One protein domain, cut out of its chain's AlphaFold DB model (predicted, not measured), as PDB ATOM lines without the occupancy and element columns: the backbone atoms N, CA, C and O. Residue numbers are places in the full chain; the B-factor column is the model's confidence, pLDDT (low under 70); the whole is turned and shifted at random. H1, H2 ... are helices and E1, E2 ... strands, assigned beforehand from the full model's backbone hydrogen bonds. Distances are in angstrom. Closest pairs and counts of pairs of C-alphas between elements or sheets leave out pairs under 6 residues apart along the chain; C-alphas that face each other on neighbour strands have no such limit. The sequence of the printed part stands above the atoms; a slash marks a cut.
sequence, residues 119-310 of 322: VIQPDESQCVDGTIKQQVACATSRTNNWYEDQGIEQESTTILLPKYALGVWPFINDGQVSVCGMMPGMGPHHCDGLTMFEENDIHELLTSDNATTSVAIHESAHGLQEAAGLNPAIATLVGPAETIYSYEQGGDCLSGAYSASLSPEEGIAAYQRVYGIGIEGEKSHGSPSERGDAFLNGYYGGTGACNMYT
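Overview. This is residues 119 to 310 of the 322 residues of an uncharacterized protein of Candidatus Saccharibacteria bacterium GW2011_GWC2_44_17 (UniProt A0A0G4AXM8). A small sheet of E1, E5 and E4 has H1 and H2 over one face; H4 and H5 pack on the far side of H2, and H6 and H7 pack on H4. The hairpin of E2 and E3 makes one end of the body, with H3 packed on E3. You have 192 printed residues, with seven named helices and five named strands in the order H1 E1 E2 E3 E4 E5 H2 H3 H4 H5 H6 H7. The sheet E1 E5 E4 is mixed, the pair E2 E3 is antiparallel, and the class is mixed, helices and strands. The whole is compact, with a radius of gyration of the C-alphas of 15.2 A and spans of 41 by 34 by 33 A.

Arrangement. Start at the inner strand E5, residues 194 to 198. Its parallel neighbour is E1, residues 157 to 161, with N 159 and O 195 within hydrogen-bond range at 2.8 A. Its antiparallel neighbour is E4, residues 189 to 191, with N 196 and O 189 at 2.7 A; E4 and E5 form a hairpin. H1, residues 132 to 150, and H2, residues 209 to 227, are on the same face at heights of 10.9 A and 8.7 A, making two layers, helices on one face of a sheet. H1 and H2 touch at a steep tilt of 59 degrees, closest at the C-alphas of Ala 139 and Thr 213, 4.2 A. The hub is H4, residues 241 to 259, which touches H2 at a steep tilt of 49 degrees, opposite ways, closest at C-alphas 218 and 251, 4.2 A. H6, residues 288 to 301, touches H4, closest at C-alphas 295 and 253, 4.2 A. H7, residues 303 to 309, touches H4, closest at C-alphas 309 and 246, 5.2 A. H5, residues 264 to 276, touches H2, closest at C-alphas 270 and 211, 5.3 A. E2, residues 167 to 173, and E3, residues 176 to 182, form a hairpin, with N 169 and O 180 at 2.8 A. H3, residues 232 to 238, comes closest to E3 at C-alphas 234 and 178, 6.0 A. Every O i to N i+4 pair is within hydrogen-bond range in H1, H3, H4, H5 and H6; H2 has 13 of 15, and H7 has 0 of 3 but 3 of 4 O i to N i+3 pairs.

Along the chain. Find C-alpha 132 at (-10.059, -82.581, -43.059); from there H1 runs 26.5 A. H2 spans 26.4 A, H4 26.9 A, H6 19.6 A and E3 20.0 A. H7 ends at C-alpha 309, (-23.150, -106.169, -27.645).

Size, cuts and confidence. The C-alphas farthest apart are those of Gly 175 and Glu 265, 44.4 A. The printed part has no cut, and the link H5 to H6 is long, with 11 residues. Look for pLDDT under 70 in 39 residues, among them 163 to 179 and 233 to 241.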
ATOM      1  N   VAL A 119     -12.536 -77.104 -31.315       89.62
ATOM      2  CA  VAL A 119     -13.937 -77.528 -31.389       89.62
ATOM      3  C   VAL A 119     -14.454 -77.351 -32.810       89.62
ATOM      4  O   VAL A 119     -14.510 -76.236 -33.339       89.62
ATOM      5  N   ILE A 120     -14.893 -78.453 -33.411       92.19
ATOM      6  CA  ILE A 120     -15.484 -78.459 -34.742       92.19
ATOM      7  C   ILE A 120     -16.987 -78.246 -34.627       92.19
ATOM      8  O   ILE A 120     -17.710 -79.046 -34.038       92.19
ATOM      9  N   GLN A 121     -17.460 -77.149 -35.212       94.44
ATOM     10  CA  GLN A 121     -18.891 -76.886 -35.308       94.44
ATOM     11  C   GLN A 121     -19.504 -77.732 -36.437       94.44
ATOM     12  O   GLN A 121     -18.923 -77.773 -37.527       94.44
ATOM     13  N   PRO A 122     -20.661 -78.379 -36.211       93.69
ATOM     14  CA  PRO A 122     -21.367 -79.107 -37.260       93.69
ATOM     15  C   PRO A 122     -21.769 -78.159 -38.399       93.69
ATOM     16  O   PRO A 122     -22.376 -77.116 -38.149       93.69
ATOM     17  N   ASP A 123     -21.439 -78.507 -39.645       94.81
ATOM     18  CA  ASP A 123     -21.784 -77.694 -40.817       94.81
ATOM     19  C   ASP A 123     -21.956 -78.560 -42.075       94.81
ATOM     20  O   ASP A 123     -20.989 -78.961 -42.724       94.81
ATOM     21  N   GLU A 124     -23.210 -78.820 -42.452       92.31
ATOM     22  CA  GLU A 124     -23.562 -79.585 -43.654       92.31
ATOM     23  C   GLU A 124     -23.095 -78.909 -44.954       92.31
ATOM     24  O   GLU A 124     -22.860 -79.581 -45.959       92.31
ATOM     25  N   SER A 125     -22.885 -77.586 -44.961       93.94
ATOM     26  CA  SER A 125     -22.361 -76.899 -46.149       93.94
ATOM     27  C   SER A 125     -20.902 -77.260 -46.457       93.94
ATOM     28  O   SER A 125     -20.435 -77.011 -47.570       93.94
ATOM     29  N   GLN A 126     -20.205 -77.892 -45.504       91.25
ATOM     30  CA  GLN A 126     -18.856 -78.435 -45.676       91.25
ATOM     31  C   GLN A 126     -18.837 -79.849 -46.267       91.25
ATOM     32  O   GLN A 126     -17.753 -80.400 -46.439       91.25
ATOM     33  N   CYS A 127     -19.996 -80.436 -46.588       88.50
ATOM     34  CA  CYS A 127     -20.110 -81.742 -47.245       88.50
ATOM     35  C   CYS A 127     -19.747 -81.678 -48.734       88.50
ATOM     36  O   CYS A 127     -20.584 -81.843 -49.627       88.50
ATOM     37  N   VAL A 128     -18.490 -81.338 -48.981       82.19
ATOM     38  CA  VAL A 128     -17.855 -81.205 -50.283       82.19
ATOM     39  C   VAL A 128     -16.428 -81.725 -50.165       82.19
ATOM     40  O   VAL A 128     -15.832 -81.680 -49.089       82.19
ATOM     41  N   ASP A 129     -15.842 -82.149 -51.284       74.06
ATOM     42  CA  ASP A 129     -14.418 -82.481 -51.323       74.06
ATOM     43  C   ASP A 129     -13.595 -81.291 -50.798       74.06
ATOM     44  O   ASP A 129     -13.632 -80.190 -51.360       74.06
ATOM     45  N   GLY A 130     -12.866 -81.499 -49.701       78.44
ATOM     46  CA  GLY A 130     -12.297 -80.401 -48.929       78.44
ATOM     47  C   GLY A 130     -11.178 -80.813 -47.982       78.44
ATOM     48  O   GLY A 130     -10.596 -81.893 -48.088       78.44
ATOM     49  N   THR A 131     -10.838 -79.904 -47.070       85.44
ATOM     50  CA  THR A 131      -9.873 -80.171 -46.000       85.44
ATOM     51  C   THR A 131     -10.463 -81.129 -44.973       85.44
ATOM     52  O   THR A 131     -11.680 -81.282 -44.870       85.44
ATOM     53  N   ILE A 132      -9.601 -81.721 -44.146       82.31
ATOM     54  CA  ILE A 132     -10.059 -82.581 -43.059       82.31
ATOM     55  C   ILE A 132     -11.094 -81.887 -42.167       82.31
ATOM     56  O   ILE A 132     -12.157 -82.424 -41.877       82.31
ATOM     57  N   LYS A 133     -10.818 -80.646 -41.778       87.56
ATOM     58  CA  LYS A 133     -11.721 -79.869 -40.937       87.56
ATOM     59  C   LYS A 133     -13.131 -79.777 -41.531       87.56
ATOM     60  O   LYS A 133     -14.111 -79.864 -40.800       87.56
ATOM     61  N   GLN A 134     -13.231 -79.633 -42.852       89.25
ATOM     62  CA  GLN A 134     -14.507 -79.587 -43.567       89.25
ATOM     63  C   GLN A 134     -15.213 -80.947 -43.540       89.25
ATOM     64  O   GLN A 134     -16.398 -81.011 -43.223       89.25
ATOM     65  N   GLN A 135     -14.475 -82.036 -43.765       87.94
ATOM     66  CA  GLN A 135     -15.018 -83.394 -43.688       87.94
ATOM     67  C   GLN A 135     -15.519 -83.747 -42.281       87.94
ATOM     68  O   GLN A 135     -16.593 -84.323 -42.150       87.94
ATOM     69  N   VAL A 136     -14.789 -83.370 -41.225       90.12
ATOM     70  CA  VAL A 136     -15.215 -83.591 -39.827       90.12
ATOM     71  C   VAL A 136     -16.438 -82.747 -39.494       90.12
ATOM     72  O   VAL A 136     -17.364 -83.248 -38.859       90.12
ATOM     73  N   ALA A 137     -16.493 -81.494 -39.953       92.44
ATOM     74  CA  ALA A 137     -17.666 -80.638 -39.774       92.44
ATOM     75  C   ALA A 137     -18.907 -81.211 -40.480       92.44
ATOM     76  O   ALA A 137     -19.984 -81.263 -39.879       92.44
ATOM     77  N   CYS A 138     -18.747 -81.704 -41.713       92.69
ATOM     78  CA  CYS A 138     -19.800 -82.401 -42.448       92.69
ATOM     79  C   CYS A 138     -20.250 -83.672 -41.718       92.69
ATOM     80  O   CYS A 138     -21.441 -83.850 -41.469       92.69
ATOM     81  N   ALA A 139     -19.305 -84.537 -41.344       92.06
ATOM     82  CA  ALA A 139     -19.586 -85.790 -40.658       92.06
ATOM     83  C   ALA A 139     -20.299 -85.557 -39.327       92.06
ATOM     84  O   ALA A 139     -21.305 -86.201 -39.058       92.06
ATOM     85  N   THR A 140     -19.853 -84.572 -38.546       93.38
ATOM     86  CA  THR A 140     -20.523 -84.182 -37.298       93.38
ATOM     87  C   THR A 140     -21.953 -83.712 -37.568       93.38
ATOM     88  O   THR A 140     -22.875 -84.120 -36.870       93.38
ATOM     89  N   SER A 141     -22.173 -82.903 -38.611       95.00
ATOM     90  CA  SER A 141     -23.524 -82.461 -38.981       95.00
ATOM     91  C   SER A 141     -24.430 -83.625 -39.377       95.00
ATOM     92  O   SER A 141     -25.571 -83.684 -38.929       95.00
ATOM     93  N   ARG A 142     -23.938 -84.558 -40.200       93.81
ATOM     94  CA  ARG A 142     -24.716 -85.726 -40.637       93.81
ATOM     95  C   ARG A 142     -24.999 -86.689 -39.488       93.81
ATOM     96  O   ARG A 142     -26.118 -87.183 -39.396       93.81
ATOM     97  N   THR A 143     -24.028 -86.906 -38.604       94.19
ATOM     98  CA  THR A 143     -24.200 -87.698 -37.381       94.19
ATOM     99  C   THR A 143     -25.297 -87.112 -36.498       94.19
ATOM    100  O   THR A 143     -26.223 -87.832 -36.131       94.19
ATOM    101  N   ASN A 144     -25.251 -85.803 -36.229       93.81
ATOM    102  CA  ASN A 144     -26.252 -85.130 -35.401       93.81
ATOM    103  C   ASN A 144     -27.653 -85.215 -36.016       93.81
ATOM    104  O   ASN A 144     -28.599 -85.579 -35.320       93.81
ATOM    105  N   ASN A 145     -27.778 -84.944 -37.318       93.38
ATOM    106  CA  ASN A 145     -29.058 -85.037 -38.023       93.38
ATOM    107  C   ASN A 145     -29.613 -86.469 -37.986       93.38
ATOM    108  O   ASN A 145     -30.792 -86.670 -37.712       93.38
ATOM    109  N   TRP A 146     -28.765 -87.477 -38.225       93.56
ATOM    110  CA  TRP A 146     -29.199 -88.871 -38.175       93.56
ATOM    111  C   TRP A 146     -29.652 -89.272 -36.769       93.56
ATOM    112  O   TRP A 146     -30.688 -89.921 -36.631       93.56
ATOM    113  N   TYR A 147     -28.928 -88.863 -35.724       92.06
ATOM    114  CA  TYR A 147     -29.354 -89.108 -34.348       92.06
ATOM    115  C   TYR A 147     -30.674 -88.422 -34.009       92.06
ATOM    116  O   TYR A 147     -31.545 -89.072 -33.432       92.06
ATOM    117  N   GLU A 148     -30.865 -87.170 -34.425       91.75
ATOM    118  CA  GLU A 148     -32.141 -86.466 -34.271       91.75
ATOM    119  C   GLU A 148     -33.282 -87.230 -34.963       91.75
ATOM    120  O   GLU A 148     -34.312 -87.497 -34.337       91.75
ATOM    121  N   ASP A 149     -33.071 -87.687 -36.201       91.00
ATOM    122  CA  ASP A 149     -34.041 -88.492 -36.957       91.00
ATOM    123  C   ASP A 149     -34.359 -89.835 -36.276       91.00
ATOM    124  O   ASP A 149     -35.474 -90.353 -36.387       91.00
ATOM    125  N   GLN A 150     -33.389 -90.410 -35.559       87.69
ATOM    126  CA  GLN A 150     -33.567 -91.626 -34.763       87.69
ATOM    127  C   GLN A 150     -34.159 -91.353 -33.365       87.69
ATOM    128  O   GLN A 150     -34.477 -92.302 -32.644       87.69
ATOM    129  N   GLY A 151     -34.318 -90.091 -32.955       88.12
ATOM    130  CA  GLY A 151     -34.720 -89.724 -31.595       88.12
ATOM    131  C   GLY A 151     -33.676 -90.092 -30.535       88.12
ATOM    132  O   GLY A 151     -34.038 -90.438 -29.409       88.12
ATOM    133  N   ILE A 152     -32.395 -90.079 -30.907       87.56
ATOM    134  CA  ILE A 152     -31.252 -90.299 -30.021       87.56
ATOM    135  C   ILE A 152     -30.754 -88.938 -29.531       87.56
ATOM    136  O   ILE A 152     -30.344 -88.098 -30.327       87.56
ATOM    137  N   GLU A 153     -30.767 -88.727 -28.215       84.12
ATOM    138  CA  GLU A 153     -30.118 -87.570 -27.594       84.12
ATOM    139  C   GLU A 153     -28.631 -87.888 -27.388       84.12
ATOM    140  O   GLU A 153     -28.290 -88.856 -26.709       84.12
ATOM    141  N   GLN A 154     -27.748 -87.087 -27.989       78.25
ATOM    142  CA  GLN A 154     -26.300 -87.212 -27.833       78.25
ATOM    143  C   GLN A 154     -25.704 -85.878 -27.370       78.25
ATOM    144  O   GLN A 154     -25.945 -84.836 -27.975       78.25
ATOM    145  N   GLU A 155     -24.868 -85.930 -26.336       68.94
ATOM    146  CA  GLU A 155     -24.089 -84.791 -25.845       68.94
ATOM    147  C   GLU A 155     -22.597 -85.022 -26.126       68.94
ATOM    148  O   GLU A 155     -21.803 -85.216 -25.214       68.94
ATOM    149  N   SER A 156     -22.213 -85.052 -27.407       85.19
ATOM    150  CA  SER A 156     -20.800 -85.137 -27.803       85.19
ATOM    151  C   SER A 156     -20.321 -83.829 -28.414       85.19
ATOM    152  O   SER A 156     -20.970 -83.265 -29.294       85.19
ATOM    153  N   THR A 157     -19.132 -83.388 -28.014       90.06
ATOM    154  CA  THR A 157     -18.400 -82.313 -28.686       90.06
ATOM    155  C   THR A 157     -17.346 -82.920 -29.602       90.06
ATOM    156  O   THR A 157     -16.473 -83.658 -29.151       90.06
ATOM    157  N   THR A 158     -17.403 -82.605 -30.894       92.12
ATOM    158  CA  THR A 158     -16.357 -83.027 -31.831       92.12
ATOM    159  C   THR A 158     -15.177 -82.070 -31.780       92.12
ATOM    160  O   THR A 158     -15.346 -80.852 -31.877       92.12
ATOM    161  N   ILE A 159     -13.975 -82.625 -31.677       89.81
ATOM    162  CA  ILE A 159     -12.727 -81.875 -31.674       89.81
ATOM    163  C   ILE A 159     -11.749 -82.409 -32.719       89.81
ATOM    164  O   ILE A 159     -11.687 -83.608 -32.990       89.81
ATOM    165  N   LEU A 160     -10.976 -81.496 -33.304       86.50
ATOM    166  CA  LEU A 160      -9.872 -81.814 -34.198       86.50
ATOM    167  C   LEU A 160      -8.554 -81.558 -33.471       86.50
ATOM    168  O   LEU A 160      -8.320 -80.488 -32.907       86.50
ATOM    169  N   LEU A 161      -7.705 -82.575 -33.485       79.81
ATOM    170  CA  LEU A 161      -6.398 -82.590 -32.862       79.81
ATOM    171  C   LEU A 161      -5.312 -82.483 -33.941       79.81
ATOM    172  O   LEU A 161      -5.411 -83.137 -34.984       79.81
ATOM    173  N   PRO A 162      -4.258 -81.684 -33.711       72.69
ATOM    174  CA  PRO A 162      -3.172 -81.529 -34.649       72.69
ATOM    175  C   PRO A 162      -2.394 -82.830 -34.744       72.69
ATOM    176  O   PRO A 162      -2.378 -83.660 -33.831       72.69
ATOM    177  N   LYS A 163      -1.669 -82.954 -35.850       66.69
ATOM    178  CA  LYS A 163      -0.648 -83.981 -36.044       66.69
ATOM    179  C   LYS A 163       0.238 -84.117 -34.798       66.69
ATOM    180  O   LYS A 163       0.905 -83.161 -34.403       66.69
ATOM    181  N   TYR A 164       0.278 -85.326 -34.241       62.09
ATOM    182  CA  TYR A 164       1.037 -85.682 -33.039       62.09
ATOM    183  C   TYR A 164       0.524 -85.122 -31.703       62.09
ATOM    184  O   TYR A 164       1.295 -85.042 -30.743       62.09
ATOM    185  N   ALA A 165      -0.757 -84.764 -31.610       66.56
ATOM    186  CA  ALA A 165      -1.357 -84.444 -30.323       66.56
ATOM    187  C   ALA A 165      -1.229 -85.622 -29.340       66.56
ATOM    188  O   ALA A 165      -1.494 -86.778 -29.673       66.56
ATOM    189  N   LEU A 166      -0.832 -85.297 -28.113       64.88
ATOM    190  CA  LEU A 166      -0.805 -86.207 -26.979       64.88
ATOM    191  C   LEU A 166      -1.417 -85.468 -25.797       64.88
ATOM    192  O   LEU A 166      -0.969 -84.380 -25.444       64.88
ATOM    193  N   GLY A 167      -2.412 -86.067 -25.167       63.53
ATOM    194  CA  GLY A 167      -3.039 -85.487 -23.993       63.53
ATOM    195  C   GLY A 167      -3.797 -86.552 -23.245       63.53
ATOM    196  O   GLY A 167      -4.391 -87.421 -23.867       63.53
ATOM    197  N   VAL A 168      -3.757 -86.499 -21.921       64.06
ATOM    198  CA  VAL A 168      -4.586 -87.344 -21.073       64.06
ATOM    199  C   VAL A 168      -5.067 -86.513 -19.899       64.06
ATOM    200  O   VAL A 168      -4.278 -85.800 -19.278       64.06
ATOM    201  N   TRP A 169      -6.349 -86.613 -19.580       65.19
ATOM    202  CA  TRP A 169      -6.947 -85.952 -18.432       65.19
ATOM    203  C   TRP A 169      -7.840 -86.923 -17.658       65.19
ATOM    204  O   TRP A 169      -8.517 -87.771 -18.248       65.19
ATOM    205  N   PRO A 170      -7.835 -86.833 -16.318       61.28
ATOM    206  CA  PRO A 170      -8.780 -87.573 -15.510       61.28
ATOM    207  C   PRO A 170     -10.168 -86.938 -15.622       61.28
ATOM    208  O   PRO A 170     -10.304 -85.714 -15.609       61.28
ATOM    209  N   PHE A 171     -11.200 -87.770 -15.640       64.25
ATOM    210  CA  PHE A 171     -12.593 -87.337 -15.550       64.25
ATOM    211  C   PHE A 171     -13.366 -88.235 -14.583       64.25
ATOM    212  O   PHE A 171     -12.868 -89.281 -14.162       64.25
ATOM    213  N   ILE A 172     -14.559 -87.815 -14.162       65.00
ATOM    214  CA  ILE A 172     -15.405 -88.611 -13.264       65.00
ATOM    215  C   ILE A 172     -16.581 -89.156 -14.062       65.00
ATOM    216  O   ILE A 172     -17.447 -88.387 -14.469       65.00
ATOM    217  N   ASN A 173     -16.640 -90.478 -14.215       65.75
ATOM    218  CA  ASN A 173     -17.765 -91.179 -14.829       65.75
ATOM    219  C   ASN A 173     -18.450 -92.055 -13.774       65.75
ATOM    220  O   ASN A 173     -17.794 -92.884 -13.144       65.75
ATOM    221  N   ASP A 174     -19.736 -91.814 -13.523       67.12
ATOM    222  CA  ASP A 174     -20.549 -92.485 -12.492       67.12
ATOM    223  C   ASP A 174     -19.839 -92.651 -11.123       67.12
ATOM    224  O   ASP A 174     -19.830 -93.704 -10.483       67.12
ATOM    225  N   GLY A 175     -19.160 -91.587 -10.677       62.06
ATOM    226  CA  GLY A 175     -18.446 -91.559  -9.396       62.06
ATOM    227  C   GLY A 175     -17.101 -92.299  -9.369       62.06
ATOM    228  O   GLY A 175     -16.475 -92.352  -8.309       62.06
ATOM    229  N   GLN A 176     -16.631 -92.830 -10.501       59.62
ATOM    230  CA  GLN A 176     -15.307 -93.439 -10.647       59.62
ATOM    231  C   GLN A 176     -14.354 -92.519 -11.416       59.62
ATOM    232  O   GLN A 176     -14.722 -91.923 -12.431       59.62
ATOM    233  N   VAL A 177     -13.106 -92.422 -10.941       58.34
ATOM    234  CA  VAL A 177     -12.045 -91.715 -11.672       58.34
ATOM    235  C   VAL A 177     -11.707 -92.515 -12.923       58.34
ATOM    236  O   VAL A 177     -11.278 -93.664 -12.843       58.34
ATOM    237  N   SER A 178     -11.923 -91.877 -14.061       64.50
ATOM    238  CA  SER A 178     -11.658 -92.354 -15.411       64.50
ATOM    239  C   SER A 178     -10.621 -91.468 -16.068       64.50
ATOM    240  O   SER A 178     -10.142 -90.499 -15.477       64.50
ATOM    241  N   VAL A 179     -10.245 -91.825 -17.286       64.44
ATOM    242  CA  VAL A 179      -9.160 -91.172 -17.996       64.44
ATOM    243  C   VAL A 179      -9.505 -91.136 -19.458       64.44
ATOM    244  O   VAL A 179      -9.831 -92.172 -20.032       64.44
ATOM    245  N   CYS A 180      -9.447 -89.948 -20.026       72.25
ATOM    246  CA  CYS A 180      -9.648 -89.721 -21.439       72.25
ATOM    247  C   CYS A 180      -8.358 -89.160 -22.010       72.25
ATOM    248  O   CYS A 180      -7.602 -88.488 -21.303       72.25
ATOM    249  N   GLY A 181      -8.071 -89.461 -23.267       71.94
ATOM    250  CA  GLY A 181      -6.906 -88.898 -23.907       71.94
ATOM    251  C   GLY A 181      -6.746 -89.280 -25.358       71.94
ATOM    252  O   GLY A 181      -7.513 -90.060 -25.908       71.94
ATOM    253  N   MET A 182      -5.703 -88.717 -25.949       71.69
ATOM    254  CA  MET A 182      -5.254 -88.972 -27.303       71.69
ATOM    255  C   MET A 182      -3.768 -89.287 -27.284       71.69
ATOM    256  O   MET A 182      -3.015 -88.636 -26.559       71.69
ATOM    257  N   MET A 183      -3.339 -90.216 -28.135       67.81
ATOM    258  CA  MET A 183      -1.944 -90.363 -28.534       67.81
ATOM    259  C   MET A 183      -1.830 -90.434 -30.063       67.81
ATOM    260  O   MET A 183      -2.778 -90.870 -30.716       67.81
ATOM    261  N   PRO A 184      -0.686 -90.046 -30.651       63.53
ATOM    262  CA  PRO A 184      -0.542 -90.024 -32.103       63.53
ATOM    263  C   PRO A 184      -0.750 -91.401 -32.743       63.53
ATOM    264  O   PRO A 184      -0.129 -92.377 -32.311       63.53
ATOM    265  N   GLY A 185      -1.565 -91.460 -33.800       66.31
ATOM    266  CA  GLY A 185      -1.859 -92.693 -34.537       66.31
ATOM    267  C   GLY A 185      -2.805 -93.663 -33.824       66.31
ATOM    268  O   GLY A 185      -2.831 -94.841 -34.175       66.31
ATOM    269  N   MET A 186      -3.543 -93.195 -32.813       70.06
ATOM    270  CA  MET A 186      -4.592 -93.981 -32.158       70.06
ATOM    271  C   MET A 186      -5.845 -94.144 -33.032       70.06
ATOM    272  O   MET A 186      -6.633 -95.048 -32.778       70.06
ATOM    273  N   GLY A 187      -6.020 -93.328 -34.073       78.19
ATOM    274  CA  GLY A 187      -7.287 -93.224 -34.781       78.19
ATOM    275  C   GLY A 187      -8.187 -92.142 -34.186       78.19
ATOM    276  O   GLY A 187      -7.878 -91.547 -33.147       78.19
ATOM    277  N   PRO A 188      -9.339 -91.894 -34.832       85.81
ATOM    278  CA  PRO A 188     -10.483 -91.293 -34.166       85.81
ATOM    279  C   PRO A 188     -10.816 -92.049 -32.877       85.81
ATOM    280  O   PRO A 188     -10.617 -93.258 -32.799       85.81
ATOM    281  N   HIS A 189     -11.261 -91.321 -31.860       86.12
ATOM    282  CA  HIS A 189     -11.540 -91.890 -30.545       86.12
ATOM    283  C   HIS A 189     -12.602 -91.069 -29.827       86.12
ATOM    284  O   HIS A 189     -12.701 -89.861 -30.043       86.12
ATOM    285  N   HIS A 190     -13.351 -91.684 -28.919       89.06
ATOM    286  CA  HIS A 190     -14.289 -90.971 -28.065       89.06
ATOM    287  C   HIS A 190     -14.075 -91.279 -26.590       89.06
ATOM    288  O   HIS A 190     -14.010 -92.443 -26.196       89.06
ATOM    289  N   CYS A 191     -14.049 -90.226 -25.777       85.12
ATOM    290  CA  CYS A 191     -14.163 -90.336 -24.330       85.12
ATOM    291  C   CYS A 191     -14.568 -89.007 -23.684       85.12
ATOM    292  O   CYS A 191     -14.292 -87.941 -24.232       85.12
ATOM    293  N   ASP A 192     -15.199 -89.069 -22.509       83.19
ATOM    294  CA  ASP A 192     -15.600 -87.894 -21.711       83.19
ATOM    295  C   ASP A 192     -16.469 -86.898 -22.507       83.19
ATOM    296  O   ASP A 192     -16.278 -85.681 -22.464       83.19
ATOM    297  N   GLY A 193     -17.395 -87.425 -23.318       85.88
ATOM    298  CA  GLY A 193     -18.241 -86.614 -24.199       85.88
ATOM    299  C   GLY A 193     -17.488 -85.896 -25.329       85.88
ATOM    300  O   GLY A 193     -18.044 -84.993 -25.961       85.88
ATOM    301  N   LEU A 194     -16.235 -86.266 -25.606       88.56
ATOM    302  CA  LEU A 194     -15.429 -85.716 -26.692       88.56
ATOM    303  C   LEU A 194     -15.219 -86.763 -27.780       88.56
ATOM    304  O   LEU A 194     -14.639 -87.812 -27.527       88.56
ATOM    305  N   THR A 195     -15.627 -86.444 -29.010       91.00
ATOM    306  CA  THR A 195     -15.257 -87.215 -30.206       91.00
ATOM    307  C   THR A 195     -14.046 -86.563 -30.863       91.00
ATOM    308  O   THR A 195     -14.128 -85.444 -31.367       91.00
ATOM    309  N   MET A 196     -12.915 -87.252 -30.857       88.25
ATOM    310  CA  MET A 196     -11.616 -86.767 -31.308       88.25
ATOM    311  C   MET A 196     -11.272 -87.288 -32.698       88.25
ATOM    312  O   MET A 196     -11.397 -88.476 -32.971       88.25
ATOM    313  N   PHE A 197     -10.764 -86.400 -33.552       87.12
ATOM    314  CA  PHE A 197     -10.132 -86.740 -34.828       87.12
ATOM    315  C   PHE A 197      -8.702 -86.182 -34.862       87.12
ATOM    316  O   PHE A 197      -8.489 -85.063 -34.403       87.12
ATOM    317  N   GLU A 198      -7.732 -86.898 -35.438       81.12
ATOM    318  CA  GLU A 198      -6.371 -86.380 -35.685       81.12
ATOM    319  C   GLU A 198      -6.208 -85.945 -37.148       81.12
ATOM    320  O   GLU A 198      -6.488 -86.720 -38.055       81.12
ATOM    321  N   GLU A 199      -5.655 -84.755 -37.407       75.69
ATOM    322  CA  GLU A 199      -5.439 -84.217 -38.765       75.69
ATOM    323  C   GLU A 199      -4.729 -85.175 -39.750       75.69
ATOM    324  O   GLU A 199      -4.924 -85.067 -40.962       75.69
ATOM    325  N   ASN A 200      -3.903 -86.106 -39.259       65.81
ATOM    326  CA  ASN A 200      -3.141 -87.052 -40.080       65.81
ATOM    327  C   ASN A 200      -3.804 -88.400 -40.324       65.81
ATOM    328  O   ASN A 200      -3.393 -89.083 -41.265       65.81
ATOM    329  N   ASP A 201      -4.756 -88.814 -39.489       59.66
ATOM    330  CA  ASP A 201      -5.247 -90.203 -39.456       59.66
ATOM    331  C   ASP A 201      -6.109 -90.563 -40.673       59.66
ATOM    332  O   ASP A 201      -6.847 -91.533 -40.715       59.66
ATOM    333  N   ILE A 202      -6.108 -89.700 -41.677       52.81
ATOM    334  CA  ILE A 202      -7.293 -89.425 -42.475       52.81
ATOM    335  C   ILE A 202      -7.046 -89.712 -43.943       52.81
ATOM    336  O   ILE A 202      -7.981 -90.020 -44.681       52.81
ATOM    337  N   HIS A 203      -5.783 -89.720 -44.364       49.91
ATOM    338  CA  HIS A 203      -5.442 -89.975 -45.755       49.91
ATOM    339  C   HIS A 203      -5.724 -91.415 -46.205       49.91
ATOM    340  O   HIS A 203      -5.997 -91.618 -47.386       49.91
ATOM    341  N   GLU A 204      -5.731 -92.394 -45.296       49.03
ATOM    342  CA  GLU A 204      -6.143 -93.772 -45.614       49.03
ATOM    343  C   GLU A 204      -7.578 -94.088 -45.167       49.03
ATOM    344  O   GLU A 204      -8.181 -95.044 -45.662       49.03
ATOM    345  N   LEU A 205      -8.144 -93.289 -44.252       52.19
ATOM    346  CA  LEU A 205      -9.375 -93.635 -43.549       52.19
ATOM    347  C   LEU A 205     -10.636 -92.893 -44.041       52.19
ATOM    348  O   LEU A 205     -11.736 -93.434 -43.907       52.19
ATOM    349  N   LEU A 206     -10.498 -91.705 -44.642       59.75
ATOM    350  CA  LEU A 206     -11.614 -90.818 -44.999       59.75
ATOM    351  C   LEU A 206     -11.663 -90.535 -46.507       59.75
ATOM    352  O   LEU A 206     -11.360 -89.447 -46.992       59.75
ATOM    353  N   THR A 207     -12.043 -91.550 -47.281       63.56
ATOM    354  CA  THR A 207     -12.126 -91.465 -48.750       63.56
ATOM    355  C   THR A 207     -13.403 -90.787 -49.261       63.56
ATOM    356  O   THR A 207     -13.509 -90.523 -50.457       63.56
ATOM    357  N   SER A 208     -14.376 -90.524 -48.380       75.31
ATOM    358  CA  SER A 208     -15.626 -89.809 -48.672       75.31
ATOM    359  C   SER A 208     -16.291 -89.311 -47.384       75.31
ATOM    360  O   SER A 208     -16.098 -89.908 -46.325       75.31
ATOM    361  N   ASP A 209     -17.155 -88.297 -47.489       83.81
ATOM    362  CA  ASP A 209     -17.945 -87.775 -46.361       83.81
ATOM    363  C   ASP A 209     -18.759 -88.861 -45.646       83.81
ATOM    364  O   ASP A 209     -18.898 -88.841 -44.424       83.81
ATOM    365  N   ASN A 210     -19.290 -89.838 -46.387       84.19
ATOM    366  CA  ASN A 210     -20.092 -90.918 -45.811       84.19
ATOM    367  C   ASN A 210     -19.251 -91.932 -45.039       84.19
ATOM    368  O   ASN A 210     -19.689 -92.398 -43.989       84.19
ATOM    369  N   ALA A 211     -18.031 -92.220 -45.499       79.56
ATOM    370  CA  ALA A 211     -17.089 -93.020 -44.726       79.56
ATOM    371  C   ALA A 211     -16.688 -92.292 -43.433       79.56
ATOM    372  O   ALA A 211     -16.720 -92.897 -42.364       79.56
ATOM    373  N   THR A 212     -16.407 -90.986 -43.506       85.56
ATOM    374  CA  THR A 212     -16.132 -90.162 -42.318       85.56
ATOM    375  C   THR A 212     -17.311 -90.124 -41.362       85.56
ATOM    376  O   THR A 212     -17.123 -90.278 -40.162       85.56
ATOM    377  N   THR A 213     -18.531 -89.979 -41.880       90.38
ATOM    378  CA  THR A 213     -19.744 -89.989 -41.054       90.38
ATOM    379  C   THR A 213     -19.930 -91.346 -40.382       90.38
ATOM    380  O   THR A 213     -20.207 -91.401 -39.194       90.38
ATOM    381  N   SER A 214     -19.693 -92.450 -41.096       90.25
ATOM    382  CA  SER A 214     -19.747 -93.795 -40.512       90.25
ATOM    383  C   SER A 214     -18.760 -93.961 -39.352       90.25
ATOM    384  O   SER A 214     -19.107 -94.599 -38.361       90.25
ATOM    385  N   VAL A 215     -17.555 -93.393 -39.454       89.00
ATOM    386  CA  VAL A 215     -16.576 -93.379 -38.353       89.00
ATOM    387  C   VAL A 215     -17.035 -92.454 -37.227       89.00
ATOM    388  O   VAL A 215     -17.031 -92.854 -36.073       89.00
ATOM    389  N   ALA A 216     -17.533 -91.256 -37.536       91.62
ATOM    390  CA  ALA A 216     -18.078 -90.350 -36.526       91.62
ATOM    391  C   ALA A 216     -19.235 -90.982 -35.735       91.62
ATOM    392  O   ALA A 216     -19.344 -90.750 -34.535       91.62
ATOM    393  N   ILE A 217     -20.075 -91.793 -36.387       93.88
ATOM    394  CA  ILE A 217     -21.133 -92.587 -35.748       93.88
ATOM    395  C   ILE A 217     -20.545 -93.663 -34.831       93.88
ATOM    396  O   ILE A 217     -21.057 -93.822 -33.723       93.88
ATOM    397  N   HIS A 218     -19.487 -94.363 -35.264       93.81
ATOM    398  CA  HIS A 218     -18.782 -95.351 -34.437       93.81
ATOM    399  C   HIS A 218     -18.298 -94.692 -33.146       93.81
ATOM    400  O   HIS A 218     -18.712 -95.086 -32.061       93.81
ATOM    401  N   GLU A 219     -17.504 -93.626 -33.269       91.44
ATOM    402  CA  GLU A 219     -16.939 -92.936 -32.108       91.44
ATOM    403  C   GLU A 219     -18.042 -92.358 -31.214       91.44
ATOM    404  O   GLU A 219     -18.039 -92.500 -29.997       91.44
ATOM    405  N   SER A 220     -19.078 -91.784 -31.824       92.12
ATOM    406  CA  SER A 220     -20.242 -91.276 -31.102       92.12
ATOM    407  C   SER A 220     -21.007 -92.346 -30.319       92.12
ATOM    408  O   SER A 220     -21.655 -92.021 -29.320       92.12
ATOM    409  N   ALA A 221     -20.957 -93.609 -30.752       93.06
ATOM    410  CA  ALA A 221     -21.587 -94.718 -30.048       93.06
ATOM    411  C   ALA A 221     -20.966 -94.926 -28.663       93.06
ATOM    412  O   ALA A 221     -21.685 -95.276 -27.725       93.06
ATOM    413  N   HIS A 222     -19.666 -94.665 -28.507       90.94
ATOM    414  CA  HIS A 222     -19.014 -94.698 -27.201       90.94
ATOM    415  C   HIS A 222     -19.567 -93.628 -26.261       90.94
ATOM    416  O   HIS A 222     -19.767 -93.920 -25.089       90.94
ATOM    417  N   GLY A 223     -19.951 -92.453 -26.766       89.81
ATOM    418  CA  GLY A 223     -20.646 -91.444 -25.959       89.81
ATOM    419  C   GLY A 223     -22.018 -91.907 -25.464       89.81
ATOM    420  O   GLY A 223     -22.393 -91.653 -24.321       89.81
ATOM    421  N   LEU A 224     -22.760 -92.664 -26.281       90.62
ATOM    422  CA  LEU A 224     -24.014 -93.292 -25.836       90.62
ATOM    423  C   LEU A 224     -23.759 -94.374 -24.780       90.62
ATOM    424  O   LEU A 224     -24.530 -94.514 -23.831       90.62
ATOM    425  N   GLN A 225     -22.676 -95.137 -24.934       89.69
ATOM    426  CA  GLN A 225     -22.248 -96.121 -23.943       89.69
ATOM    427  C   GLN A 225     -21.878 -95.429 -22.622       89.69
ATOM    428  O   GLN A 225     -22.350 -95.862 -21.571       89.69
ATOM    429  N   GLU A 226     -21.128 -94.325 -22.667       86.50
ATOM    430  CA  GLU A 226     -20.807 -93.492 -21.501       86.50
ATOM    431  C   GLU A 226     -22.068 -92.969 -20.809       86.50
ATOM    432  O   GLU A 226     -22.234 -93.157 -19.603       86.50
ATOM    433  N   ALA A 227     -23.017 -92.415 -21.568       85.94
ATOM    434  CA  ALA A 227     -24.296 -91.942 -21.036       85.94
ATOM    435  C   ALA A 227     -25.139 -93.064 -20.394       85.94
ATOM    436  O   ALA A 227     -25.944 -92.809 -19.495       85.94
ATOM    437  N   ALA A 228     -24.941 -94.315 -20.820       86.88
ATOM    438  CA  ALA A 228     -25.566 -95.497 -20.232       86.88
ATOM    439  C   ALA A 228     -24.817 -96.051 -18.999       86.88
ATOM    440  O   ALA A 228     -25.199 -97.106 -18.486       86.88
ATOM    441  N   GLY A 229     -23.773 -95.365 -18.519       84.25
ATOM    442  CA  GLY A 229     -22.956 -95.774 -17.371       84.25
ATOM    443  C   GLY A 229     -21.863 -96.792 -17.709       84.25
ATOM    444  O   GLY A 229     -21.239 -97.354 -16.807       84.25
ATOM    445  N   LEU A 230     -21.622 -97.053 -18.996       86.19
ATOM    446  CA  LEU A 230     -20.478 -97.844 -19.439       86.19
ATOM    447  C   LEU A 230     -19.232 -96.958 -19.495       86.19
ATOM    448  O   LEU A 230     -19.301 -95.732 -19.451       86.19
ATOM    449  N   ASN A 231     -18.063 -97.585 -19.568       79.06
ATOM    450  CA  ASN A 231     -16.803 -96.852 -19.572       79.06
ATOM    451  C   ASN A 231     -15.819 -97.447 -20.586       79.06
ATOM    452  O   ASN A 231     -14.928 -98.214 -20.201       79.06
ATOM    453  N   PRO A 232     -16.012 -97.152 -21.885       75.75
ATOM    454  CA  PRO A 232     -15.135 -97.652 -22.934       75.75
ATOM    455  C   PRO A 232     -13.690 -97.171 -22.751       75.75
ATOM    456  O   PRO A 232     -12.777 -97.984 -22.850       75.75
ATOM    457  N   ALA A 233     -13.474 -95.920 -22.339       69.25
ATOM    458  CA  ALA A 233     -12.139 -95.363 -22.112       69.25
ATOM    459  C   ALA A 233     -11.334 -96.115 -21.030       69.25
ATOM    460  O   ALA A 233     -10.187 -96.514 -21.255       69.25
ATOM    461  N   ILE A 234     -11.936 -96.386 -19.861       64.88
ATOM    462  CA  ILE A 234     -11.301 -97.226 -18.827       64.88
ATOM    463  C   ILE A 234     -11.068 -98.638 -19.355       64.88
ATOM    464  O   ILE A 234     -10.014 -99.221 -19.082       64.88
ATOM    465  N   ALA A 235     -12.044 -99.205 -20.071       63.44
ATOM    466  CA  ALA A 235     -11.898-100.546 -20.610       63.44
ATOM    467  C   ALA A 235     -10.656-100.627 -21.505       63.44
ATOM    468  O   ALA A 235      -9.875-101.556 -21.328       63.44
ATOM    469  N   THR A 236     -10.423 -99.620 -22.354       62.88
ATOM    470  CA  THR A 236      -9.269 -99.532 -23.261       62.88
ATOM    471  C   THR A 236      -7.932 -99.485 -22.529       62.88
ATOM    472  O   THR A 236      -6.970-100.122 -22.956       62.88
ATOM    473  N   LEU A 237      -7.863 -98.786 -21.395       57.72
ATOM    474  CA  LEU A 237      -6.611 -98.601 -20.657       57.72
ATOM    475  C   LEU A 237      -6.291 -99.737 -19.679       57.72
ATOM    476  O   LEU A 237      -5.125-100.088 -19.496       57.72
ATOM    477  N   VAL A 238      -7.302-100.272 -18.990       54.47
ATOM    478  CA  VAL A 238      -7.103-101.190 -17.851       54.47
ATOM    479  C   VAL A 238      -8.127-102.326 -17.773       54.47
ATOM    480  O   VAL A 238      -8.044-103.165 -16.872       54.47
ATOM    481  N   GLY A 239      -9.105-102.362 -18.679       57.31
ATOM    482  CA  GLY A 239     -10.125-103.402 -18.721       57.31
ATOM    483  C   GLY A 239      -9.635-104.711 -19.346       57.31
ATOM    484  O   GLY A 239      -8.603-104.756 -20.021       57.31
ATOM    485  N   PRO A 240     -10.369-105.817 -19.134       62.47
ATOM    486  CA  PRO A 240     -10.154-107.025 -19.916       62.47
ATOM    487  C   PRO A 240     -10.489-106.734 -21.386       62.47
ATOM    488  O   PRO A 240     -11.476-106.056 -21.679       62.47
ATOM    489  N   ALA A 241      -9.674-107.251 -22.310       65.88
ATOM    490  CA  ALA A 241      -9.816-106.990 -23.744       65.88
ATOM    491  C   ALA A 241     -11.227-107.318 -24.267       65.88
ATOM    492  O   ALA A 241     -11.755-106.623 -25.128       65.88
ATOM    493  N   GLU A 242     -11.870-108.324 -23.671       70.31
ATOM    494  CA  GLU A 242     -13.227-108.752 -23.997       70.31
ATOM    495  C   GLU A 242     -14.293-107.668 -23.740       70.31
ATOM    496  O   GLU A 242     -15.326-107.659 -24.406       70.31
ATOM    497  N   THR A 243     -14.066-106.751 -22.793       72.25
ATOM    498  CA  THR A 243     -14.994-105.645 -22.506       72.25
ATOM    499  C   THR A 243     -14.888-104.545 -23.559       72.25
ATOM    500  O   THR A 243     -15.923-104.112 -24.060       72.25
ATOM    501  N   ILE A 244     -13.667-104.158 -23.951       78.44
ATOM    502  CA  ILE A 244     -13.432-103.199 -25.048       78.44
ATOM    503  C   ILE A 244     -14.083-103.716 -26.325       78.44
ATOM    504  O   ILE A 244     -14.880-103.025 -26.945       78.44
ATOM    505  N   TYR A 245     -13.829-104.983 -26.646       83.25
ATOM    506  CA  TYR A 245     -14.344-105.631 -27.843       83.25
ATOM    507  C   TYR A 245     -15.860-105.538 -27.985       83.25
ATOM    508  O   TYR A 245     -16.368-105.272 -29.071       83.25
ATOM    509  N   SER A 246     -16.596-105.693 -26.886       87.88
ATOM    510  CA  SER A 246     -18.049-105.531 -26.911       87.88
ATOM    511  C   SER A 246     -18.484-104.094 -27.237       87.88
ATOM    512  O   SER A 246     -19.461-103.882 -27.955       87.88
ATOM    513  N   TYR A 247     -17.738-103.091 -26.774       89.88
ATOM    514  CA  TYR A 247     -18.027-101.684 -27.037       89.88
ATOM    515  C   TYR A 247     -17.709-101.288 -28.478       89.88
ATOM    516  O   TYR A 247     -18.547-100.653 -29.118       89.88
ATOM    517  N   GLU A 248     -16.570-101.743 -29.000       89.88
ATOM    518  CA  GLU A 248     -16.141-101.567 -30.395       89.88
ATOM    519  C   GLU A 248     -17.148-102.185 -31.375       89.88
ATOM    520  O   GLU A 248     -17.581-101.546 -32.333       89.88
ATOM    521  N   GLN A 249     -17.631-103.403 -31.089       93.19
ATOM    522  CA  GLN A 249     -18.692-104.027 -31.887       93.19
ATOM    523  C   GLN A 249     -20.017-103.261 -31.811       93.19
ATOM    524  O   GLN A 249     -20.754-103.190 -32.796       93.19
ATOM    525  N   GLY A 250     -20.332-102.670 -30.655       94.06
ATOM    526  CA  GLY A 250     -21.469-101.766 -30.514       94.06
ATOM    527  C   GLY A 250     -21.354-100.543 -31.431       94.06
ATOM    528  O   GLY A 250     -22.331-100.202 -32.100       94.06
ATOM    529  N   GLY A 251     -20.164 -99.938 -31.503       94.06
ATOM    530  CA  GLY A 251     -19.853 -98.829 -32.410       94.06
ATOM    531  C   GLY A 251     -19.974 -99.219 -33.880       94.06
ATOM    532  O   GLY A 251     -20.734 -98.596 -34.621       94.06
ATOM    533  N   ASP A 252     -19.332-100.319 -34.285       95.38
ATOM    534  CA  ASP A 252     -19.406-100.842 -35.657       95.38
ATOM    535  C   ASP A 252     -20.844-101.168 -36.074       95.38
ATOM    536  O   ASP A 252     -21.264-100.866 -37.195       95.38
ATOM    537  N   CYS A 253     -21.630-101.746 -35.164       96.25
ATOM    538  CA  CYS A 253     -23.046-101.993 -35.390       96.25
ATOM    539  C   CYS A 253     -23.817-100.695 -35.634       96.25
ATOM    540  O   CYS A 253     -24.587-100.605 -36.592       96.25
ATOM    541  N   LEU A 254     -23.599 -99.658 -34.826       95.31
ATOM    542  CA  LEU A 254     -24.309 -98.397 -35.007       95.31
ATOM    543  C   LEU A 254     -23.941 -97.715 -36.334       95.31
ATOM    544  O   LEU A 254     -24.827 -97.219 -37.032       95.31
ATOM    545  N   SER A 255     -22.674 -97.794 -36.743       95.12
ATOM    546  CA  SER A 255     -22.219 -97.377 -38.076       95.12
ATOM    547  C   SER A 255     -22.932 -98.122 -39.203       95.12
ATOM    548  O   SER A 255     -23.295 -97.526 -40.222       95.12
ATOM    549  N   GLY A 256     -23.188 -99.418 -39.017       95.62
ATOM    550  CA  GLY A 256     -23.999-100.220 -39.925       95.62
ATOM    551  C   GLY A 256     -25.445 -99.737 -40.012       95.62
ATOM    552  O   GLY A 256     -25.974 -99.578 -41.112       95.62
ATOM    553  N   ALA A 257     -26.067 -99.442 -38.867       95.31
ATOM    554  CA  ALA A 257     -27.429 -98.913 -38.808       95.31
ATOM    555  C   ALA A 257     -27.554 -97.558 -39.524       95.31
ATOM    556  O   ALA A 257     -28.502 -97.357 -40.284       95.31
ATOM    557  N   TYR A 258     -26.576 -96.661 -39.353       94.81
ATOM    558  CA  TYR A 258     -26.477 -95.427 -40.141       94.81
ATOM    559  C   TYR A 258     -26.367 -95.732 -41.638       94.81
ATOM    560  O   TYR A 258     -27.123 -95.200 -42.452       94.81
ATOM    561  N   SER A 259     -25.475 -96.653 -42.003       93.88
ATOM    562  CA  SER A 259     -25.184 -96.983 -43.399       93.88
ATOM    563  C   SER A 259     -26.374 -97.584 -44.154       93.88
ATOM    564  O   SER A 259     -26.415 -97.508 -45.381       93.88
ATOM    565  N   ALA A 260     -27.371 -98.137 -43.456       93.62
ATOM    566  CA  ALA A 260     -28.617 -98.610 -44.061       93.62
ATOM    567  C   ALA A 260     -29.495 -97.479 -44.632       93.62
ATOM    568  O   ALA A 260     -30.371 -97.739 -45.456       93.62
ATOM    569  N   SER A 261     -29.253 -96.227 -44.221       91.00
ATOM    570  CA  SER A 261     -29.912 -95.034 -44.773       91.00
ATOM    571  C   SER A 261     -29.246 -94.495 -46.048       91.00
ATOM    572  O   SER A 261     -29.813 -93.635 -46.724       91.00
ATOM    573  N   LEU A 262     -28.059 -95.006 -46.392       90.00
ATOM    574  CA  LEU A 262     -27.269 -94.567 -47.541       90.00
ATOM    575  C   LEU A 262     -27.630 -95.335 -48.817       90.00
ATOM    576  O   LEU A 262     -28.355 -96.334 -48.793       90.00
ATOM    577  N   SER A 263     -27.084 -94.897 -49.958       89.19
ATOM    578  CA  SER A 263     -27.143 -95.720 -51.167       89.19
ATOM    579  C   SER A 263     -26.393 -97.050 -50.965       89.19
ATOM    580  O   SER A 263     -25.449 -97.115 -50.168       89.19
ATOM    581  N   PRO A 264     -26.764 -98.128 -51.681       87.88
ATOM    582  CA  PRO A 264     -26.080 -99.417 -51.562       87.88
ATOM    583  C   PRO A 264     -24.565 -99.330 -51.786       87.88
ATOM    584  O   PRO A 264     -23.802 -99.995 -51.089       87.88
ATOM    585  N   GLU A 265     -24.116 -98.506 -52.732       86.25
ATOM    586  CA  GLU A 265     -22.699 -98.305 -53.032       86.25
ATOM    587  C   GLU A 265     -21.944 -97.673 -51.852       86.25
ATOM    588  O   GLU A 265     -20.846 -98.111 -51.509       86.25
ATOM    589  N   GLU A 266     -22.548 -96.679 -51.200       85.69
ATOM    590  CA  GLU A 266     -21.971 -95.999 -50.036       85.69
ATOM    591  C   GLU A 266     -21.971 -96.899 -48.799       85.69
ATOM    592  O   GLU A 266     -20.974 -96.949 -48.079       85.69
ATOM    593  N   GLY A 267     -23.038 -97.678 -48.594       86.88
ATOM    594  CA  GLY A 267     -23.095 -98.679 -47.532       86.88
ATOM    595  C   GLY A 267     -22.025 -99.766 -47.691       86.88
ATOM    596  O   GLY A 267     -21.386-100.151 -46.713       86.88
ATOM    597  N   ILE A 268     -21.760-100.223 -48.922       86.19
ATOM    598  CA  ILE A 268     -20.668-101.172 -49.210       86.19
ATOM    599  C   ILE A 268     -19.302-100.541 -48.922       86.19
ATOM    600  O   ILE A 268     -18.438-101.213 -48.358       86.19
ATOM    601  N   ALA A 269     -19.094 -99.276 -49.290       83.62
ATOM    602  CA  ALA A 269     -17.841 -98.579 -49.012       83.62
ATOM    603  C   ALA A 269     -17.593 -98.440 -47.498       83.62
ATOM    604  O   ALA A 269     -16.491 -98.726 -47.031       83.62
ATOM    605  N   ALA A 270     -18.625 -98.084 -46.724       85.19
ATOM    606  CA  ALA A 270     -18.564 -98.037 -45.264       85.19
ATOM    607  C   ALA A 270     -18.291 -99.425 -44.647       85.19
ATOM    608  O   ALA A 270     -17.428 -99.557 -43.781       85.19
ATOM    609  N   TYR A 271     -18.931-100.485 -45.154       87.81
ATOM    610  CA  TYR A 271     -18.657-101.860 -44.719       87.81
ATOM    611  C   TYR A 271     -17.200-102.273 -44.981       87.81
ATOM    612  O   TYR A 271     -16.514-102.765 -44.086       87.81
ATOM    613  N   GLN A 272     -16.705-102.066 -46.207       85.06
ATOM    614  CA  GLN A 272     -15.325-102.404 -46.582       85.06
ATOM    615  C   GLN A 272     -14.309-101.668 -45.714       85.06
ATOM    616  O   GLN A 272     -13.225-102.188 -45.448       85.06
ATOM    617  N   ARG A 273     -14.673-100.468 -45.264       80.88
ATOM    618  CA  ARG A 273     -13.860 -99.657 -44.377       80.88
ATOM    619  C   ARG A 273     -13.752-100.267 -42.985       80.88
ATOM    620  O   ARG A 273     -12.630-100.520 -42.561       80.88
ATOM    621  N   VAL A 274     -14.883-100.539 -42.331       82.31
ATOM    622  CA  VAL A 274     -14.933-101.186 -41.006       82.31
ATOM    623  C   VAL A 274     -14.233-102.548 -41.037       82.31
ATOM    624  O   VAL A 274     -13.431-102.864 -40.164       82.31
ATOM    625  N   TYR A 275     -14.433-103.312 -42.111       84.75
ATOM    626  CA  TYR A 275     -13.710-104.561 -42.338       84.75
ATOM    627  C   TYR A 275     -12.189-104.336 -42.448       84.75
ATOM    628  O   TYR A 275     -11.403-105.066 -41.855       84.75
ATOM    629  N   GLY A 276     -11.752-103.324 -43.202       78.81
ATOM    630  CA  GLY A 276     -10.338-103.069 -43.488       78.81
ATOM    631  C   GLY A 276      -9.504-102.566 -42.307       78.81
ATOM    632  O   GLY A 276      -8.282-102.673 -42.364       78.81
ATOM    633  N   ILE A 277     -10.140-102.035 -41.259       75.88
ATOM    634  CA  ILE A 277      -9.465-101.597 -40.025       75.88
ATOM    635  C   ILE A 277      -9.393-102.676 -38.943       75.88
ATOM    636  O   ILE A 277      -8.729-102.470 -37.933       75.88
ATOM    637  N   GLY A 278     -10.049-103.823 -39.131       75.81
ATOM    638  CA  GLY A 278      -9.877-104.958 -38.228       75.81
ATOM    639  C   GLY A 278      -8.474-105.563 -38.337       75.81
ATOM    640  O   GLY A 278      -7.875-105.597 -39.415       75.81
ATOM    641  N   ILE A 279      -7.964-106.105 -37.232       76.44
ATOM    642  CA  ILE A 279      -6.660-106.774 -37.185       76.44
ATOM    643  C   ILE A 279      -6.861-108.229 -36.761       76.44
ATOM    644  O   ILE A 279      -7.425-108.536 -35.714       76.44
ATOM    645  N   GLU A 280      -6.395-109.163 -37.591       79.88
ATOM    646  CA  GLU A 280      -6.533-110.597 -37.317       79.88
ATOM    647  C   GLU A 280      -5.902-110.991 -35.971       79.88
ATOM    648  O   GLU A 280      -4.707-110.792 -35.740       79.88
ATOM    649  N   GLY A 281      -6.709-111.596 -35.096       71.06
ATOM    650  CA  GLY A 281      -6.293-112.028 -33.760       71.06
ATOM    651  C   GLY A 281      -6.212-110.916 -32.707       71.06
ATOM    652  O   GLY A 281      -5.803-111.202 -31.578       71.06
ATOM    653  N   GLU A 282      -6.592-109.679 -33.040       75.06
ATOM    654  CA  GLU A 282      -6.711-108.592 -32.072       75.06
ATOM    655  C   GLU A 282      -7.928-108.795 -31.167       75.06
ATOM    656  O   GLU A 282      -9.027-109.102 -31.620       75.06
ATOM    657  N   LYS A 283      -7.719-108.634 -29.858       70.81
ATOM    658  CA  LYS A 283      -8.747-108.906 -28.848       70.81
ATOM    659  C   LYS A 283      -9.540-107.680 -28.408       70.81
ATOM    660  O   LYS A 283     -10.530-107.873 -27.721       70.81
ATOM    661  N   SER A 284      -9.079-106.471 -28.726       67.75
ATOM    662  CA  SER A 284      -9.709-105.201 -28.339       67.75
ATOM    663  C   SER A 284     -10.614-104.666 -29.443       67.75
ATOM    664  O   SER A 284     -11.793-104.503 -29.191       67.75
ATOM    665  N   HIS A 285     -10.108-104.477 -30.666       72.50
ATOM    666  CA  HIS A 285     -10.893-103.922 -31.786       72.50
ATOM    667  C   HIS A 285     -11.477-104.995 -32.720       72.50
ATOM    668  O   HIS A 285     -12.322-104.707 -33.561       72.50
ATOM    669  N   GLY A 286     -11.050-106.251 -32.556       83.06
ATOM    670  CA  GLY A 286     -11.553-107.393 -33.313       83.06
ATOM    671  C   GLY A 286     -10.929-107.583 -34.697       83.06
ATOM    672  O   GLY A 286     -10.309-106.699 -35.290       83.06
ATOM    673  N   SER A 287     -11.116-108.788 -35.228       86.25
ATOM    674  CA  SER A 287     -10.744-109.139 -36.599       86.25
ATOM    675  C   SER A 287     -11.644-108.453 -37.635       86.25
ATOM    676  O   SER A 287     -12.787-108.099 -37.330       86.25
ATOM    677  N   PRO A 288     -11.193-108.345 -38.900       87.94
ATOM    678  CA  PRO A 288     -12.019-107.849 -40.002       87.94
ATOM    679  C   PRO A 288     -13.417-108.473 -40.074       87.94
ATOM    680  O   PRO A 288     -14.407-107.763 -40.257       87.94
ATOM    681  N   SER A 289     -13.518-109.797 -39.905       92.19
ATOM    682  CA  SER A 289     -14.803-110.499 -39.956       92.19
ATOM    683  C   SER A 289     -15.719-110.140 -38.797       92.19
ATOM    684  O   SER A 289     -16.911-109.972 -39.006       92.19
ATOM    685  N   GLU A 290     -15.181-109.988 -37.589       91.81
ATOM    686  CA  GLU A 290     -15.997-109.688 -36.408       91.81
ATOM    687  C   GLU A 290     -16.549-108.264 -36.459       91.81
ATOM    688  O   GLU A 290     -17.726-108.050 -36.164       91.81
ATOM    689  N   ARG A 291     -15.723-107.310 -36.897       91.44
ATOM    690  CA  ARG A 291     -16.139-105.929 -37.152       91.44
ATOM    691  C   ARG A 291     -17.179-105.850 -38.268       91.44
ATOM    692  O   ARG A 291     -18.218-105.208 -38.129       91.44
ATOM    693  N   GLY A 292     -16.932-106.567 -39.366       93.19
ATOM    694  CA  GLY A 292     -17.863-106.674 -40.486       93.19
ATOM    695  C   GLY A 292     -19.213-107.271 -40.080       93.19
ATOM    696  O   GLY A 292     -20.256-106.723 -40.431       93.19
ATOM    697  N   ASP A 293     -19.219-108.354 -39.304       95.25
ATOM    698  CA  ASP A 293     -20.449-108.979 -38.813       95.25
ATOM    699  C   ASP A 293     -21.227-108.037 -37.882       95.25
ATOM    700  O   ASP A 293     -22.453-107.941 -37.991       95.25
ATOM    701  N   ALA A 294     -20.533-107.291 -37.014       95.50
ATOM    702  CA  ALA A 294     -21.156-106.275 -36.172       95.50
ATOM    703  C   ALA A 294     -21.821-105.169 -36.994       95.50
ATOM    704  O   ALA A 294     -23.007-104.892 -36.799       95.50
ATOM    705  N   PHE A 295     -21.113-104.632 -37.988       95.44
ATOM    706  CA  PHE A 295     -21.676-103.682 -38.942       95.44
ATOM    707  C   PHE A 295     -22.926-104.234 -39.635       95.44
ATOM    708  O   PHE A 295     -23.959-103.568 -39.696       95.44
ATOM    709  N   LEU A 296     -22.884-105.471 -40.137       96.00
ATOM    710  CA  LEU A 296     -24.029-106.074 -40.827       96.00
ATOM    711  C   LEU A 296     -25.230-106.286 -39.897       96.00
ATOM    712  O   LEU A 296     -26.371-106.121 -40.338       96.00
ATOM    713  N   ASN A 297     -25.004-106.597 -38.618       95.75
ATOM    714  CA  ASN A 297     -26.083-106.705 -37.637       95.75
ATOM    715  C   ASN A 297     -26.835-105.384 -37.471       95.75
ATOM    716  O   ASN A 297     -28.065-105.391 -37.420       95.75
ATOM    717  N   GLY A 298     -26.129-104.255 -37.459       95.62
ATOM    718  CA  GLY A 298     -26.767-102.941 -37.454       95.62
ATOM    719  C   GLY A 298     -27.414-102.585 -38.787       95.62
ATOM    720  O   GLY A 298     -28.552-102.123 -38.808       95.62
ATOM    721  N   TYR A 299     -26.743-102.869 -39.905       95.19
ATOM    722  CA  TYR A 299     -27.258-102.582 -41.247       95.19
ATOM    723  C   TYR A 299     -28.608-103.265 -41.514       95.19
ATOM    724  O   TYR A 299     -29.526-102.655 -42.056       95.19
ATOM    725  N   TYR A 300     -28.758-104.528 -41.104       94.31
ATOM    726  CA  TYR A 300     -30.006-105.278 -41.284       94.31
ATOM    727  C   TYR A 300     -30.973-105.182 -40.098       94.31
ATOM    728  O   TYR A 300     -32.175-105.383 -40.278       94.31
ATOM    729  N   GLY A 301     -30.468-104.934 -38.888       92.19
ATOM    730  CA  GLY A 301     -31.243-104.969 -37.644       92.19
ATOM    731  C   GLY A 301     -31.616-103.602 -37.068       92.19
ATOM    732  O   GLY A 301     -32.422-103.543 -36.136       92.19
ATOM    733  N   GLY A 302     -31.059-102.517 -37.609       92.88
ATOM    734  CA  GLY A 302     -31.192-101.162 -37.079       92.88
ATOM    735  C   GLY A 302     -30.483-100.966 -35.733       92.88
ATOM    736  O   GLY A 302     -29.875-101.880 -35.174       92.88
ATOM    737  N   THR A 303     -30.607 -99.764 -35.173       92.06
ATOM    738  CA  THR A 303     -29.951 -99.348 -33.916       92.06
ATOM    739  C   THR A 303     -30.236-100.294 -32.747       92.06
ATOM    740  O   THR A 303     -29.352-100.635 -31.965       92.06
ATOM    741  N   GLY A 304     -31.475-100.782 -32.642       90.31
ATOM    742  CA  GLY A 304     -31.916-101.638 -31.546       90.31
ATOM    743  C   GLY A 304     -31.207-102.993 -31.480       90.31
ATOM    744  O   GLY A 304     -31.114-103.562 -30.388       90.31
ATOM    745  N   ALA A 305     -30.710-103.503 -32.616       93.31
ATOM    746  CA  ALA A 305     -29.946-104.747 -32.676       93.31
ATOM    747  C   ALA A 305     -28.596-104.622 -31.957       93.31
ATOM    748  O   ALA A 305     -28.136-105.592 -31.361       93.31
ATOM    749  N   CYS A 306     -28.018-103.419 -31.915       94.69
ATOM    750  CA  CYS A 306     -26.692-103.176 -31.351       94.69
ATOM    751  C   CYS A 306     -26.613-103.393 -29.832       94.69
ATOM    752  O   CYS A 306     -25.533-103.641 -29.305       94.69
ATOM    753  N   ASN A 307     -27.751-103.430 -29.122       92.69
ATOM    754  CA  ASN A 307     -27.776-103.797 -27.696       92.69
ATOM    755  C   ASN A 307     -27.374-105.257 -27.434       92.69
ATOM    756  O   ASN A 307     -27.160-105.632 -26.286       92.69
ATOM    757  N   MET A 308     -27.268-106.105 -28.465       92.00
ATOM    758  CA  MET A 308     -26.725-107.457 -28.289       92.00
ATOM    759  C   MET A 308     -25.266-107.454 -27.808       92.00
ATOM    760  O   MET A 308     -24.834-108.432 -27.202       92.00
ATOM    761  N   TYR A 309     -24.538-106.362 -28.061       88.81
ATOM    762  CA  TYR A 309     -23.150-106.169 -27.645       88.81
ATOM    763  C   TYR A 309     -23.022-105.571 -26.242       88.81
ATOM    764  O   TYR A 309     -21.975-105.669 -25.616       88.81
ATOM    765  N   THR A 310     -24.106-105.028 -25.700       84.56
ATOM    766  CA  THR A 310     -24.181-104.497 -24.338       84.56
ATOM    767  C   THR A 310     -25.372-105.118 -23.602       84.56
ATOM    768  O   THR A 310     -26.231-104.398 -23.115       84.56
TER     769      THR A 310